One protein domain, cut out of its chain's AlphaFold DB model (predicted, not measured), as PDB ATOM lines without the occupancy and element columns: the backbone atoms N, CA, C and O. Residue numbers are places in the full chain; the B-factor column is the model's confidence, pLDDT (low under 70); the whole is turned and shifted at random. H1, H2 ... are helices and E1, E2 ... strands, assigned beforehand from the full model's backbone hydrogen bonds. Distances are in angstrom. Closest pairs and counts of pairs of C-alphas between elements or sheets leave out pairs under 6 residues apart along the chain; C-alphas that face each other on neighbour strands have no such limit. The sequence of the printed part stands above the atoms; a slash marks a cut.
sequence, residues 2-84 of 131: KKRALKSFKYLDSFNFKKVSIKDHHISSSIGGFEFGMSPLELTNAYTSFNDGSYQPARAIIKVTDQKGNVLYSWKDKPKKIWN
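What this domain is: This is residues 2 to 84 of the 131 residues of the protein "Transpeptidase domain-containing protein" of Peribacillus butanolivorans (UniProt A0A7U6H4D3). Three helices form a loose group at one end of an elongated model, and a long, narrow arm runs from it to a small two-stranded hairpin, E1 and E2, at the other end. H1 runs along the length of the group, H2 is near its beginning, and H3 stands crosswise near its end; the unnamed residues 51 to 62 lead out to the hairpin, and the residues after E2 lead back. The printed part has 83 residues, with named elements in the order H1, H2, H3, E1, E2; the sheet, E1 - E2, is antiparallel. The class is mostly helix, though under half of the residues are in named elements. The whole is loose, with a radius of gyration of the C-alphas of 16.6 A and spans of 57 by 29 by 18 A.

How they stand to each other: H1, residues 2 to 15, is close to but not clearly touching H2, residues 27 to 31; their closest C-alphas, of Ala 5 and Ile 27, are 6.6 A apart. H1 is also close to but not clearly touching H3, residues 40 to 50, with the closest C-alphas, of Phe 15 and Ala 46, 6.2 A apart. The lines of H1 and H3 are about perpendicular, at 84 degrees. H2 and H3 are apart. O i to N i+4 pairs are within hydrogen-bond range in 6 of 10 cases in H1, 5 of 7 in H3 and 0 of 1 in H2, where 2 of 2 O i to N i+3 pairs are. E1, residues 63 to 65, and E2, residues 71 to 74, form an antiparallel hairpin at 173 degrees, with N 64 and O 73 at 2.8 A. Residues 54 to 55 pair with residues 80 to 81, antiparallel.

Where its parts are: H1 begins at C-alpha 2 (-101.709, -60.407, -14.931) and is 21.5 A long. H2 is 8.0 A long, and H3 16.3 A. E1 is 6.5 A long; E2, 7.1 A, ends at C-alpha 74 (-94.930, -81.290, 20.993).

The domain as a whole: The C-alphas farthest apart, of Lys 2 and Lys 68, are 57.6 A apart. The printed part has no cut. The links H1 to H2 and H3 to E1 are long. Residues 2 to 5 have pLDDT under 70.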
ATOM      1  N   LYS A   2    -102.426 -60.206 -16.221       60.03
ATOM      2  CA  LYS A   2    -101.709 -60.407 -14.931       60.03
ATOM      3  C   LYS A   2    -102.606 -60.597 -13.689       60.03
ATOM      4  O   LYS A   2    -102.308 -61.431 -12.844       60.03
ATOM      5  N   LYS A   3    -103.752 -59.905 -13.606       62.91
ATOM      6  CA  LYS A   3    -104.696 -60.010 -12.471       62.91
ATOM      7  C   LYS A   3    -105.246 -61.429 -12.221       62.91
ATOM      8  O   LYS A   3    -105.547 -61.751 -11.079       62.91
ATOM      9  N   ARG A   4    -105.391 -62.272 -13.256       66.12
ATOM     10  CA  ARG A   4    -105.943 -63.635 -13.102       66.12
ATOM     11  C   ARG A   4    -104.929 -64.600 -12.485       66.12
ATOM     12  O   ARG A   4    -105.302 -65.338 -11.582       66.12
ATOM     13  N   ALA A   5    -103.663 -64.519 -12.903       68.94
ATOM     14  CA  ALA A   5    -102.581 -65.314 -12.322       68.94
ATOM     15  C   ALA A   5    -102.422 -65.017 -10.820       68.94
ATOM     16  O   ALA A   5    -102.374 -65.927 -10.004       68.94
ATOM     17  N   LEU A   6    -102.476 -63.746 -10.416       75.50
ATOM     18  CA  LEU A   6    -102.373 -63.370  -8.999       75.50
ATOM     19  C   LEU A   6    -103.482 -63.984  -8.121       75.50
ATOM     20  O   LEU A   6    -103.244 -64.312  -6.962       75.50
ATOM     21  N   LYS A   7    -104.689 -64.189  -8.671       81.88
ATOM     22  CA  LYS A   7    -105.790 -64.833  -7.938       81.88
ATOM     23  C   LYS A   7    -105.542 -66.330  -7.717       81.88
ATOM     24  O   LYS A   7    -105.915 -66.830  -6.662       81.88
ATOM     25  N   SER A   8    -104.932 -67.036  -8.673       83.75
ATOM     26  CA  SER A   8    -104.599 -68.458  -8.509       83.75
ATOM     27  C   SER A   8    -103.449 -68.669  -7.522       83.75
ATOM     28  O   SER A   8    -103.530 -69.579  -6.701       83.75
ATOM     29  N   PHE A   9    -102.440 -67.790  -7.520       86.94
ATOM     30  CA  PHE A   9    -101.325 -67.872  -6.566       86.94
ATOM     31  C   PHE A   9    -101.764 -67.705  -5.108       86.94
ATOM     32  O   PHE A   9    -101.249 -68.409  -4.251       86.94
ATOM     33  N   LYS A  10    -102.831 -66.941  -4.834       87.12
ATOM     34  CA  LYS A  10    -103.428 -66.858  -3.487       87.12
ATOM     35  C   LYS A  10    -103.823 -68.226  -2.899       87.12
ATOM     36  O   LYS A  10    -103.786 -68.411  -1.683       87.12
ATOM     37  N   TYR A  11    -104.233 -69.181  -3.739       87.56
ATOM     38  CA  TYR A  11    -104.521 -70.548  -3.285       87.56
ATOM     39  C   TYR A  11    -103.235 -71.340  -3.038       87.56
ATOM     40  O   TYR A  11    -103.176 -72.119  -2.090       87.56
ATOM     41  N   LEU A  12    -102.204 -71.104  -3.852       87.75
ATOM     42  CA  LEU A  12    -100.895 -71.740  -3.728       87.75
ATOM     43  C   LEU A  12    -100.160 -71.301  -2.447       87.75
ATOM     44  O   LEU A  12     -99.568 -72.131  -1.760       87.75
ATOM     45  N   ASP A  13    -100.287 -70.025  -2.076       86.81
ATOM     46  CA  ASP A  13     -99.683 -69.440  -0.872       86.81
ATOM     47  C   ASP A  13    -100.137 -70.149   0.413       86.81
ATOM     48  O   ASP A  13     -99.408 -70.199   1.399       86.81
ATOM     49  N   SER A  14    -101.328 -70.763   0.414       87.00
ATOM     50  CA  SER A  14    -101.836 -71.488   1.587       87.00
ATOM     51  C   SER A  14    -101.040 -72.752   1.932       87.00
ATOM     52  O   SER A  14    -101.183 -73.248   3.050       87.00
ATOM     53  N   PHE A  15    -100.207 -73.247   1.011       88.19
ATOM     54  CA  PHE A  15     -99.368 -74.436   1.190       88.19
ATOM     55  C   PHE A  15     -97.919 -74.113   1.594       88.19
ATOM     56  O   PHE A  15     -97.166 -75.037   1.891       88.19
ATOM     57  N   ASN A  16     -97.533 -72.829   1.652       85.50
ATOM     58  CA  ASN A  16     -96.210 -72.359   2.097       85.50
ATOM     59  C   ASN A  16     -95.015 -73.056   1.411       85.50
ATOM     60  O   ASN A  16     -94.068 -73.487   2.073       85.50
ATOM     61  N   PHE A  17     -95.047 -73.174   0.083       89.69
ATOM     62  CA  PHE A  17     -93.927 -73.732  -0.678       89.69
ATOM     63  C   PHE A  17     -92.677 -72.856  -0.558       89.69
ATOM     64  O   PHE A  17     -92.736 -71.650  -0.788       89.69
ATOM     65  N   LYS A  18     -91.524 -73.454  -0.230       88.25
ATOM     66  CA  LYS A  18     -90.315 -72.689   0.124       88.25
ATOM     67  C   LYS A  18     -89.674 -71.935  -1.039       88.25
ATOM     68  O   LYS A  18     -89.009 -70.931  -0.809       88.25
ATOM     69  N   LYS A  19     -89.801 -72.458  -2.261       89.00
ATOM     70  CA  LYS A  19     -89.069 -71.975  -3.445       89.00
ATOM     71  C   LYS A  19     -89.954 -71.338  -4.518       89.00
ATOM     72  O   LYS A  19     -89.469 -71.091  -5.614       89.00
ATOM     73  N   VAL A  20     -91.226 -71.071  -4.215       87.31
ATOM     74  CA  VAL A  20     -92.103 -70.331  -5.132       87.31
ATOM     75  C   VAL A  20     -91.887 -68.842  -4.906       87.31
ATOM     76  O   VAL A  20     -92.068 -68.346  -3.795       87.31
ATOM     77  N   SER A  21     -91.474 -68.135  -5.952       85.06
ATOM     78  CA  SER A  21     -91.163 -66.709  -5.900       85.06
ATOM     79  C   SER A  21     -92.108 -65.888  -6.776       85.06
ATOM     80  O   SER A  21     -92.849 -66.410  -7.608       85.06
ATOM     81  N   ILE A  22     -92.022 -64.561  -6.662       84.62
ATOM     82  CA  ILE A  22     -92.767 -63.633  -7.524       84.62
ATOM     83  C   ILE A  22     -92.445 -63.816  -9.018       84.62
ATOM     84  O   ILE A  22     -93.269 -63.473  -9.865       84.62
ATOM     85  N   LYS A  23     -91.267 -64.362  -9.357       85.44
ATOM     86  CA  LYS A  23     -90.880 -64.644 -10.745       85.44
ATOM     87  C   LYS A  23     -91.712 -65.775 -11.346       85.44
ATOM     88  O   LYS A  23     -92.026 -65.714 -12.529       85.44
ATOM     89  N   ASP A  24     -92.163 -66.715 -10.517       86.62
ATOM     90  CA  ASP A  24     -93.044 -67.808 -10.925       86.62
ATOM     91  C   ASP A  24     -94.488 -67.335 -11.161       86.62
ATOM     92  O   ASP A  24     -95.335 -68.132 -11.554       86.62
ATOM     93  N   HIS A  25     -94.827 -66.056 -10.942       87.25
ATOM     94  CA  HIS A  25     -96.196 -65.542 -11.089       87.25
ATOM     95  C   HIS A  25     -96.575 -65.259 -12.554       87.25
ATOM     96  O   HIS A  25     -97.001 -64.161 -12.929       87.25
ATOM     97  N   HIS A  26     -96.455 -66.281 -13.394       87.19
ATOM     98  CA  HIS A  26     -96.770 -66.265 -14.818       87.19
ATOM     99  C   HIS A  26     -97.600 -67.490 -15.235       87.19
ATOM    100  O   HIS A  26     -97.811 -68.420 -14.462       87.19
ATOM    101  N   ILE A  27     -98.116 -67.482 -16.467       86.19
ATOM    102  CA  ILE A  27     -99.108 -68.467 -16.934       86.19
ATOM    103  C   ILE A  27     -98.518 -69.879 -17.057       86.19
ATOM    104  O   ILE A  27     -99.229 -70.841 -16.774       86.19
ATOM    105  N   SER A  28     -97.237 -70.014 -17.413       87.81
ATOM    106  CA  SER A  28     -96.538 -71.306 -17.534       87.81
ATOM    107  C   SER A  28     -96.537 -72.118 -16.236       87.81
ATOM    108  O   SER A  28     -96.521 -73.345 -16.275       87.81
ATOM    109  N   SER A  29     -96.675 -71.475 -15.079       88.94
ATOM    110  CA  SER A  29     -96.783 -72.165 -13.788       88.94
ATOM    111  C   SER A  29     -98.063 -72.995 -13.673       88.94
ATOM    112  O   SER A  29     -98.098 -73.967 -12.926       88.94
ATOM    113  N   SER A  30     -99.096 -72.679 -14.465       87.12
ATOM    114  CA  SER A  30    -100.351 -73.451 -14.520       87.12
ATOM    115  C   SER A  30    -100.146 -74.876 -15.046       87.12
ATOM    116  O   SER A  30    -100.968 -75.743 -14.774       87.12
ATOM    117  N   ILE A  31     -99.059 -75.112 -15.789       88.50
ATOM    118  CA  ILE A  31     -98.659 -76.431 -16.301       88.50
ATOM    119  C   ILE A  31     -97.405 -76.976 -15.597       88.50
ATOM    120  O   ILE A  31     -96.830 -77.960 -16.047       88.50
ATOM    121  N   GLY A  32     -96.970 -76.344 -14.500       86.44
ATOM    122  CA  GLY A  32     -95.801 -76.771 -13.726       86.44
ATOM    123  C   GLY A  32     -94.473 -76.108 -14.105       86.44
ATOM    124  O   GLY A  32     -93.433 -76.547 -13.625       86.44
ATOM    125  N   GLY A  33     -94.474 -75.052 -14.924       89.50
ATOM    126  CA  GLY A  33     -93.263 -74.290 -15.239       89.50
ATOM    127  C   GLY A  33     -92.835 -73.385 -14.085       89.50
ATOM    128  O   GLY A  33     -93.136 -72.201 -14.128       89.50
ATOM    129  N   PHE A  34     -92.167 -73.936 -13.074       90.44
ATOM    130  CA  PHE A  34     -91.557 -73.198 -11.959       90.44
ATOM    131  C   PHE A  34     -90.033 -73.141 -12.126       90.44
ATOM    132  O   PHE A  34     -89.447 -74.080 -12.657       90.44
ATOM    133  N   GLU A  35     -89.384 -72.089 -11.622       88.94
ATOM    134  CA  GLU A  35     -87.922 -71.919 -11.689       88.94
ATOM    135  C   GLU A  35     -87.185 -73.057 -10.963       88.94
ATOM    136  O   GLU A  35     -86.264 -73.661 -11.508       88.94
ATOM    137  N   PHE A  36     -87.632 -73.389  -9.747       89.69
ATOM    138  CA  PHE A  36     -87.025 -74.438  -8.911       89.69
ATOM    139  C   PHE A  36     -87.959 -75.610  -8.596       89.69
ATOM    140  O   PHE A  36     -87.500 -76.650  -8.121       89.69
ATOM    141  N   GLY A  37     -89.266 -75.443  -8.807       88.12
ATOM    142  CA  GLY A  37     -90.274 -76.438  -8.450       88.12
ATOM    143  C   GLY A  37     -90.460 -76.624  -6.940       88.12
ATOM    144  O   GLY A  37     -90.266 -75.710  -6.138       88.12
ATOM    145  N   MET A  38     -90.889 -77.827  -6.560       91.38
ATOM    146  CA  MET A  38     -91.267 -78.197  -5.193       91.38
ATOM    147  C   MET A  38     -90.626 -79.530  -4.814       91.38
ATOM    148  O   MET A  38     -90.427 -80.396  -5.666       91.38
ATOM    149  N   SER A  39     -90.335 -79.728  -3.529       93.06
ATOM    150  CA  SER A  39     -89.876 -81.030  -3.042       93.06
ATOM    151  C   SER A  39     -91.017 -82.064  -3.016       93.06
ATOM    152  O   SER A  39     -92.179 -81.693  -2.826       93.06
ATOM    153  N   PRO A  40     -90.719 -83.375  -3.123       92.50
ATOM    154  CA  PRO A  40     -91.736 -84.423  -3.005       92.50
ATOM    155  C   PRO A  40     -92.533 -84.357  -1.697       92.50
ATOM    156  O   PRO A  40     -93.733 -84.622  -1.691       92.50
ATOM    157  N   LEU A  41     -91.886 -83.959  -0.597       92.06
ATOM    158  CA  LEU A  41     -92.537 -83.769   0.700       92.06
ATOM    159  C   LEU A  41     -93.566 -82.636   0.652       92.06
ATOM    160  O   LEU A  41     -94.694 -82.803   1.103       92.06
ATOM    161  N   GLU A  42     -93.188 -81.486   0.094       92.56
ATOM    162  CA  GLU A  42     -94.085 -80.341  -0.066       92.56
ATOM    163  C   GLU A  42     -95.280 -80.685  -0.958       92.56
ATOM    164  O   GLU A  42     -96.421 -80.395  -0.598       92.56
ATOM    165  N   LEU A  43     -95.028 -81.357  -2.084       92.25
ATOM    166  CA  LEU A  43     -96.078 -81.774  -3.003       92.25
ATOM    167  C   LEU A  43     -97.035 -82.770  -2.338       92.25
ATOM    168  O   LEU A  43     -98.247 -82.570  -2.365       92.25
ATOM    169  N   THR A  44     -96.500 -83.800  -1.681       92.62
ATOM    170  CA  THR A  44     -97.309 -84.804  -0.972       92.62
ATOM    171  C   THR A  44     -98.162 -84.146   0.108       92.62
ATOM    172  O   THR A  44     -99.362 -84.399   0.174       92.62
ATOM    173  N   ASN A  45     -97.582 -83.229   0.888       92.94
ATOM    174  CA  ASN A  45     -98.313 -82.461   1.893       92.94
ATOM    175  C   ASN A  45     -99.443 -81.624   1.282       92.94
ATOM    176  O   ASN A  45    -100.501 -81.503   1.882       92.94
ATOM    177  N   ALA A  46     -99.254 -81.021   0.109       93.06
ATOM    178  CA  ALA A  46    -100.327 -80.268  -0.535       93.06
ATOM    179  C   ALA A  46    -101.465 -81.191  -1.009       93.06
ATOM    180  O   ALA A  46    -102.642 -80.857  -0.844       93.06
ATOM    181  N   TYR A  47    -101.135 -82.373  -1.537       92.88
ATOM    182  CA  TYR A  47    -102.117 -83.351  -2.016       92.88
ATOM    183  C   TYR A  47    -102.977 -83.955  -0.901       92.88
ATOM    184  O   TYR A  47    -104.139 -84.278  -1.154       92.88
ATOM    185  N   THR A  48    -102.478 -84.047   0.340       92.88
ATOM    186  CA  THR A  48    -103.308 -84.498   1.475       92.88
ATOM    187  C   THR A  48    -104.507 -83.581   1.717       92.88
ATOM    188  O   THR A  48    -105.525 -84.050   2.228       92.88
ATOM    189  N   SER A  49    -104.457 -82.321   1.263       93.25
ATOM    190  CA  SER A  49    -105.588 -81.393   1.376       93.25
ATOM    191  C   SER A  49    -106.845 -81.839   0.634       93.25
ATOM    192  O   SER A  49    -107.947 -81.416   0.982       93.25
ATOM    193  N   PHE A  50    -106.718 -82.737  -0.345       93.50
ATOM    194  CA  PHE A  50    -107.857 -83.330  -1.044       93.50
ATOM    195  C   PHE A  50    -108.462 -84.533  -0.311       93.50
ATOM    196  O   PHE A  50    -109.376 -85.167  -0.837       93.50
ATOM    197  N   ASN A  51    -107.997 -84.865   0.897       91.38
ATOM    198  CA  ASN A  51    -108.648 -85.892   1.699       91.38
ATOM    199  C   ASN A  51    -109.992 -85.388   2.251       91.38
ATOM    200  O   ASN A  51    -111.036 -85.963   1.953       91.38
ATOM    201  N   ASP A  52    -109.968 -84.288   3.000       90.75
ATOM    202  CA  ASP A  52    -111.134 -83.708   3.678       90.75
ATOM    203  C   ASP A  52    -111.266 -82.182   3.488       90.75
ATOM    204  O   ASP A  52    -112.213 -81.563   3.981       90.75
ATOM    205  N   GLY A  53    -110.339 -81.570   2.747       92.50
ATOM    206  CA  GLY A  53    -110.267 -80.126   2.524       92.50
ATOM    207  C   GLY A  53    -109.387 -79.379   3.520       92.50
ATOM    208  O   GLY A  53    -109.261 -78.155   3.408       92.50
ATOM    209  N   SER A  54    -108.786 -80.075   4.487       93.81
ATOM    210  CA  SER A  54    -107.875 -79.506   5.473       93.81
ATOM    211  C   SER A  54    -106.415 -79.806   5.140       93.81
ATOM    212  O   SER A  54    -106.078 -80.844   4.589       93.81
ATOM    213  N   TYR A  55    -105.532 -78.869   5.459       92.88
ATOM    214  CA  TYR A  55    -104.099 -78.991   5.248       92.88
ATOM    215  C   TYR A  55    -103.365 -78.925   6.579       92.88
ATOM    216  O   TYR A  55    -103.565 -78.000   7.373       92.88
ATOM    217  N   GLN A  56    -102.477 -79.891   6.780       90.94
ATOM    218  CA  GLN A  56    -101.514 -79.920   7.866       90.94
ATOM    219  C   GLN A  56    -100.178 -80.432   7.310       90.94
ATOM    220  O   GLN A  56    -100.161 -81.471   6.646       90.94
ATOM    221  N   PRO A  57     -99.055 -79.734   7.558       89.00
ATOM    222  CA  PRO A  57     -97.740 -80.228   7.166       89.00
ATOM    223  C   PRO A  57     -97.423 -81.563   7.850       89.00
ATOM    224  O   PRO A  57     -97.585 -81.685   9.064       89.00
ATOM    225  N   ALA A  58     -96.920 -82.546   7.098       89.25
ATOM    226  CA  ALA A  58     -96.468 -83.798   7.697       89.25
ATOM    227  C   ALA A  58     -95.272 -83.568   8.634       89.25
ATOM    228  O   ALA A  58     -94.363 -82.783   8.340       89.25
ATOM    229  N   ARG A  59     -95.263 -84.285   9.763       89.50
ATOM    230  CA  ARG A  59     -94.198 -84.266  10.773       89.50
ATOM    231  C   ARG A  59     -93.678 -85.684  10.979       89.50
ATOM    232  O   ARG A  59     -94.468 -86.603  11.151       89.50
ATOM    233  N   ALA A  60     -92.358 -85.850  10.999       89.75
ATOM    234  CA  ALA A  60     -91.742 -87.128  11.362       89.75
ATOM    235  C   ALA A  60     -91.704 -87.331  12.888       89.75
ATOM    236  O   ALA A  60     -91.915 -88.429  13.388       89.75
ATOM    237  N   ILE A  61     -91.455 -86.254  13.635       91.94
ATOM    238  CA  ILE A  61     -91.424 -86.249  15.102       91.94
ATOM    239  C   ILE A  61     -92.817 -85.857  15.591       91.94
ATOM    240  O   ILE A  61     -93.368 -84.902  15.064       91.94
ATOM    241  N   ILE A  62     -93.384 -86.533  16.593       89.75
ATOM    242  CA  ILE A  62     -94.712 -86.189  17.155       89.75
ATOM    243  C   ILE A  62     -94.563 -85.416  18.471       89.75
ATOM    244  O   ILE A  62     -95.157 -84.355  18.662       89.75
ATOM    245  N   LYS A  63     -93.736 -85.939  19.376       92.06
ATOM    246  CA  LYS A  63     -93.356 -85.307  20.639       92.06
ATOM    247  C   LYS A  63     -91.953 -85.755  21.033       92.06
ATOM    248  O   LYS A  63     -91.530 -86.842  20.649       92.06
ATOM    249  N   VAL A  64     -91.264 -84.933  21.809       92.81
ATOM    250  CA  VAL A  64     -89.993 -85.273  22.453       92.81
ATOM    251  C   VAL A  64     -90.256 -85.355  23.948       92.81
ATOM    252  O   VAL A  64     -90.817 -84.421  24.524       92.81
ATOM    253  N   THR A  65     -89.887 -86.475  24.563       95.12
ATOM    254  CA  THR A  65     -90.040 -86.715  26.001       95.12
ATOM    255  C   THR A  65     -88.693 -87.018  26.636       95.12
ATOM    256  O   THR A  65     -87.853 -87.666  26.017       95.12
ATOM    257  N   ASP A  66     -88.514 -86.574  27.874       93.19
ATOM    258  CA  ASP A  66     -87.387 -86.970  28.718       93.19
ATOM    259  C   ASP A  66     -87.552 -88.422  29.220       93.19
ATOM    260  O   ASP A  66     -88.645 -88.992  29.160       93.19
ATOM    261  N   GLN A  67     -86.488 -89.006  29.775       91.62
ATOM    262  CA  GLN A  67     -86.462 -90.344  30.382       91.62
ATOM    263  C   GLN A  67     -87.508 -90.510  31.496       91.62
ATOM    264  O   GLN A  67     -88.009 -91.605  31.725       91.62
ATOM    265  N   LYS A  68     -87.877 -89.408  32.164       90.00
ATOM    266  CA  LYS A  68     -88.910 -89.366  33.211       90.00
ATOM    267  C   LYS A  68     -90.344 -89.261  32.669       90.00
ATOM    268  O   LYS A  68     -91.280 -89.147  33.449       90.00
ATOM    269  N   GLY A  69     -90.531 -89.247  31.346       87.62
ATOM    270  CA  GLY A  69     -91.843 -89.124  30.698       87.62
ATOM    271  C   GLY A  69     -92.355 -87.687  30.538       87.62
ATOM    272  O   GLY A  69     -93.444 -87.481  30.001       87.62
ATOM    273  N   ASN A  70     -91.572 -86.682  30.938       91.62
ATOM    274  CA  ASN A  70     -91.936 -85.273  30.786       91.62
ATOM    275  C   ASN A  70     -91.860 -84.848  29.314       91.62
ATOM    276  O   ASN A  70     -90.843 -85.065  28.657       91.62
ATOM    277  N   VAL A  71     -92.920 -84.227  28.788       91.56
ATOM    278  CA  VAL A  71     -92.954 -83.730  27.402       91.56
ATOM    279  C   VAL A  71     -92.113 -82.458  27.294       91.56
ATOM    280  O   VAL A  71     -92.507 -81.408  27.790       91.56
ATOM    281  N   LEU A  72     -90.974 -82.553  26.611       91.19
ATOM    282  CA  LEU A  72     -90.088 -81.425  26.311       91.19
ATOM    283  C   LEU A  72     -90.593 -80.623  25.110       91.19
ATOM    284  O   LEU A  72     -90.463 -79.404  25.057       91.19
ATOM    285  N   TYR A  73     -91.181 -81.314  24.133       91.00
ATOM    286  CA  TYR A  73     -91.678 -80.689  22.917       91.00
ATOM    287  C   TYR A  73     -92.860 -81.458  22.332       91.00
ATOM    288  O   TYR A  73     -92.873 -82.687  22.325       91.00
ATOM    289  N   SER A  74     -93.843 -80.737  21.803       91.94
ATOM    290  CA  SER A  74     -94.930 -81.290  20.993       91.94
ATOM    291  C   SER A  74     -95.418 -80.238  20.009       91.94
ATOM    292  O   SER A  74     -95.353 -79.034  20.281       91.94
ATOM    293  N   TRP A  75     -95.910 -80.686  18.858       90.12
ATOM    294  CA  TRP A  75     -96.508 -79.784  17.884       90.12
ATOM    295  C   TRP A  75     -97.881 -79.314  18.362       90.12
ATOM    296  O   TRP A  75     -98.671 -80.089  18.896       90.12
ATOM    297  N   LYS A  76     -98.161 -78.025  18.163       86.56
ATOM    298  CA  LYS A  76     -99.457 -77.396  18.472       86.56
ATOM    299  C   LYS A  76    -100.180 -76.929  17.207       86.56
ATOM    300  O   LYS A  76    -101.074 -76.086  17.284       86.56
ATOM    301  N   ASP A  77     -99.754 -77.405  16.039       85.06
ATOM    302  CA  ASP A  77    -100.355 -77.023  14.771       85.06
ATOM    303  C   ASP A  77    -101.753 -77.633  14.624       85.06
ATOM    304  O   ASP A  77    -102.015 -78.779  14.979       85.06
ATOM    305  N   LYS A  78    -102.678 -76.816  14.120       87.12
ATOM    306  CA  LYS A  78    -104.051 -77.224  13.830       87.12
ATOM    307  C   LYS A  78    -104.235 -77.304  12.316       87.12
ATOM    308  O   LYS A  78    -103.726 -76.421  11.618       87.12
ATOM    309  N   PRO A  79    -104.980 -78.299  11.804       89.50
ATOM    310  CA  PRO A  79    -105.320 -78.360  10.390       89.50
ATOM    311  C   PRO A  79    -106.016 -77.074   9.933       89.50
ATOM    312  O   PRO A  79    -106.951 -76.590  10.576       89.50
ATOM    313  N   LYS A  80    -105.573 -76.518   8.806       91.56
ATOM    314  CA  LYS A  80    -106.188 -75.340   8.185       91.56
ATOM    315  C   LYS A  80    -107.145 -75.793   7.095       91.56
ATOM    316  O   LYS A  80    -106.727 -76.450   6.149       91.56
ATOM    317  N   LYS A  81    -108.418 -75.405   7.172       92.88
ATOM    318  CA  LYS A  81    -109.373 -75.668   6.088       92.88
ATOM    319  C   LYS A  81    -109.059 -74.776   4.882       92.88
ATOM    320  O   LYS A  81    -109.152 -73.555   4.989       92.88
ATOM    321  N   ILE A  82    -108.683 -75.386   3.759       92.75
ATOM    322  CA  ILE A  82    -108.371 -74.698   2.495       92.75
ATOM    323  C   ILE A  82    -109.524 -74.860   1.499       92.75
ATOM    324  O   ILE A  82    -109.881 -73.905   0.811       92.75
ATOM    325  N   TRP A  83    -110.147 -76.041   1.460       93.12
ATOM    326  CA  TRP A  83    -111.190 -76.376   0.490       93.12
ATOM    327  C   TRP A  83    -112.542 -76.639   1.159       93.12
ATOM    328  O   TRP A  83    -112.636 -77.044   2.322       93.12
ATOM    329  N   ASN A  84    -113.622 -76.413   0.411       95.00
ATOM    330  CA  ASN A  84    -114.952 -76.882   0.794       95.00
ATOM    331  C   ASN A  84    -115.152 -78.347   0.350       95.00
ATOM    332  O   ASN A  84    -114.377 -78.882  -0.445       95.00
TER     333      ASN A  84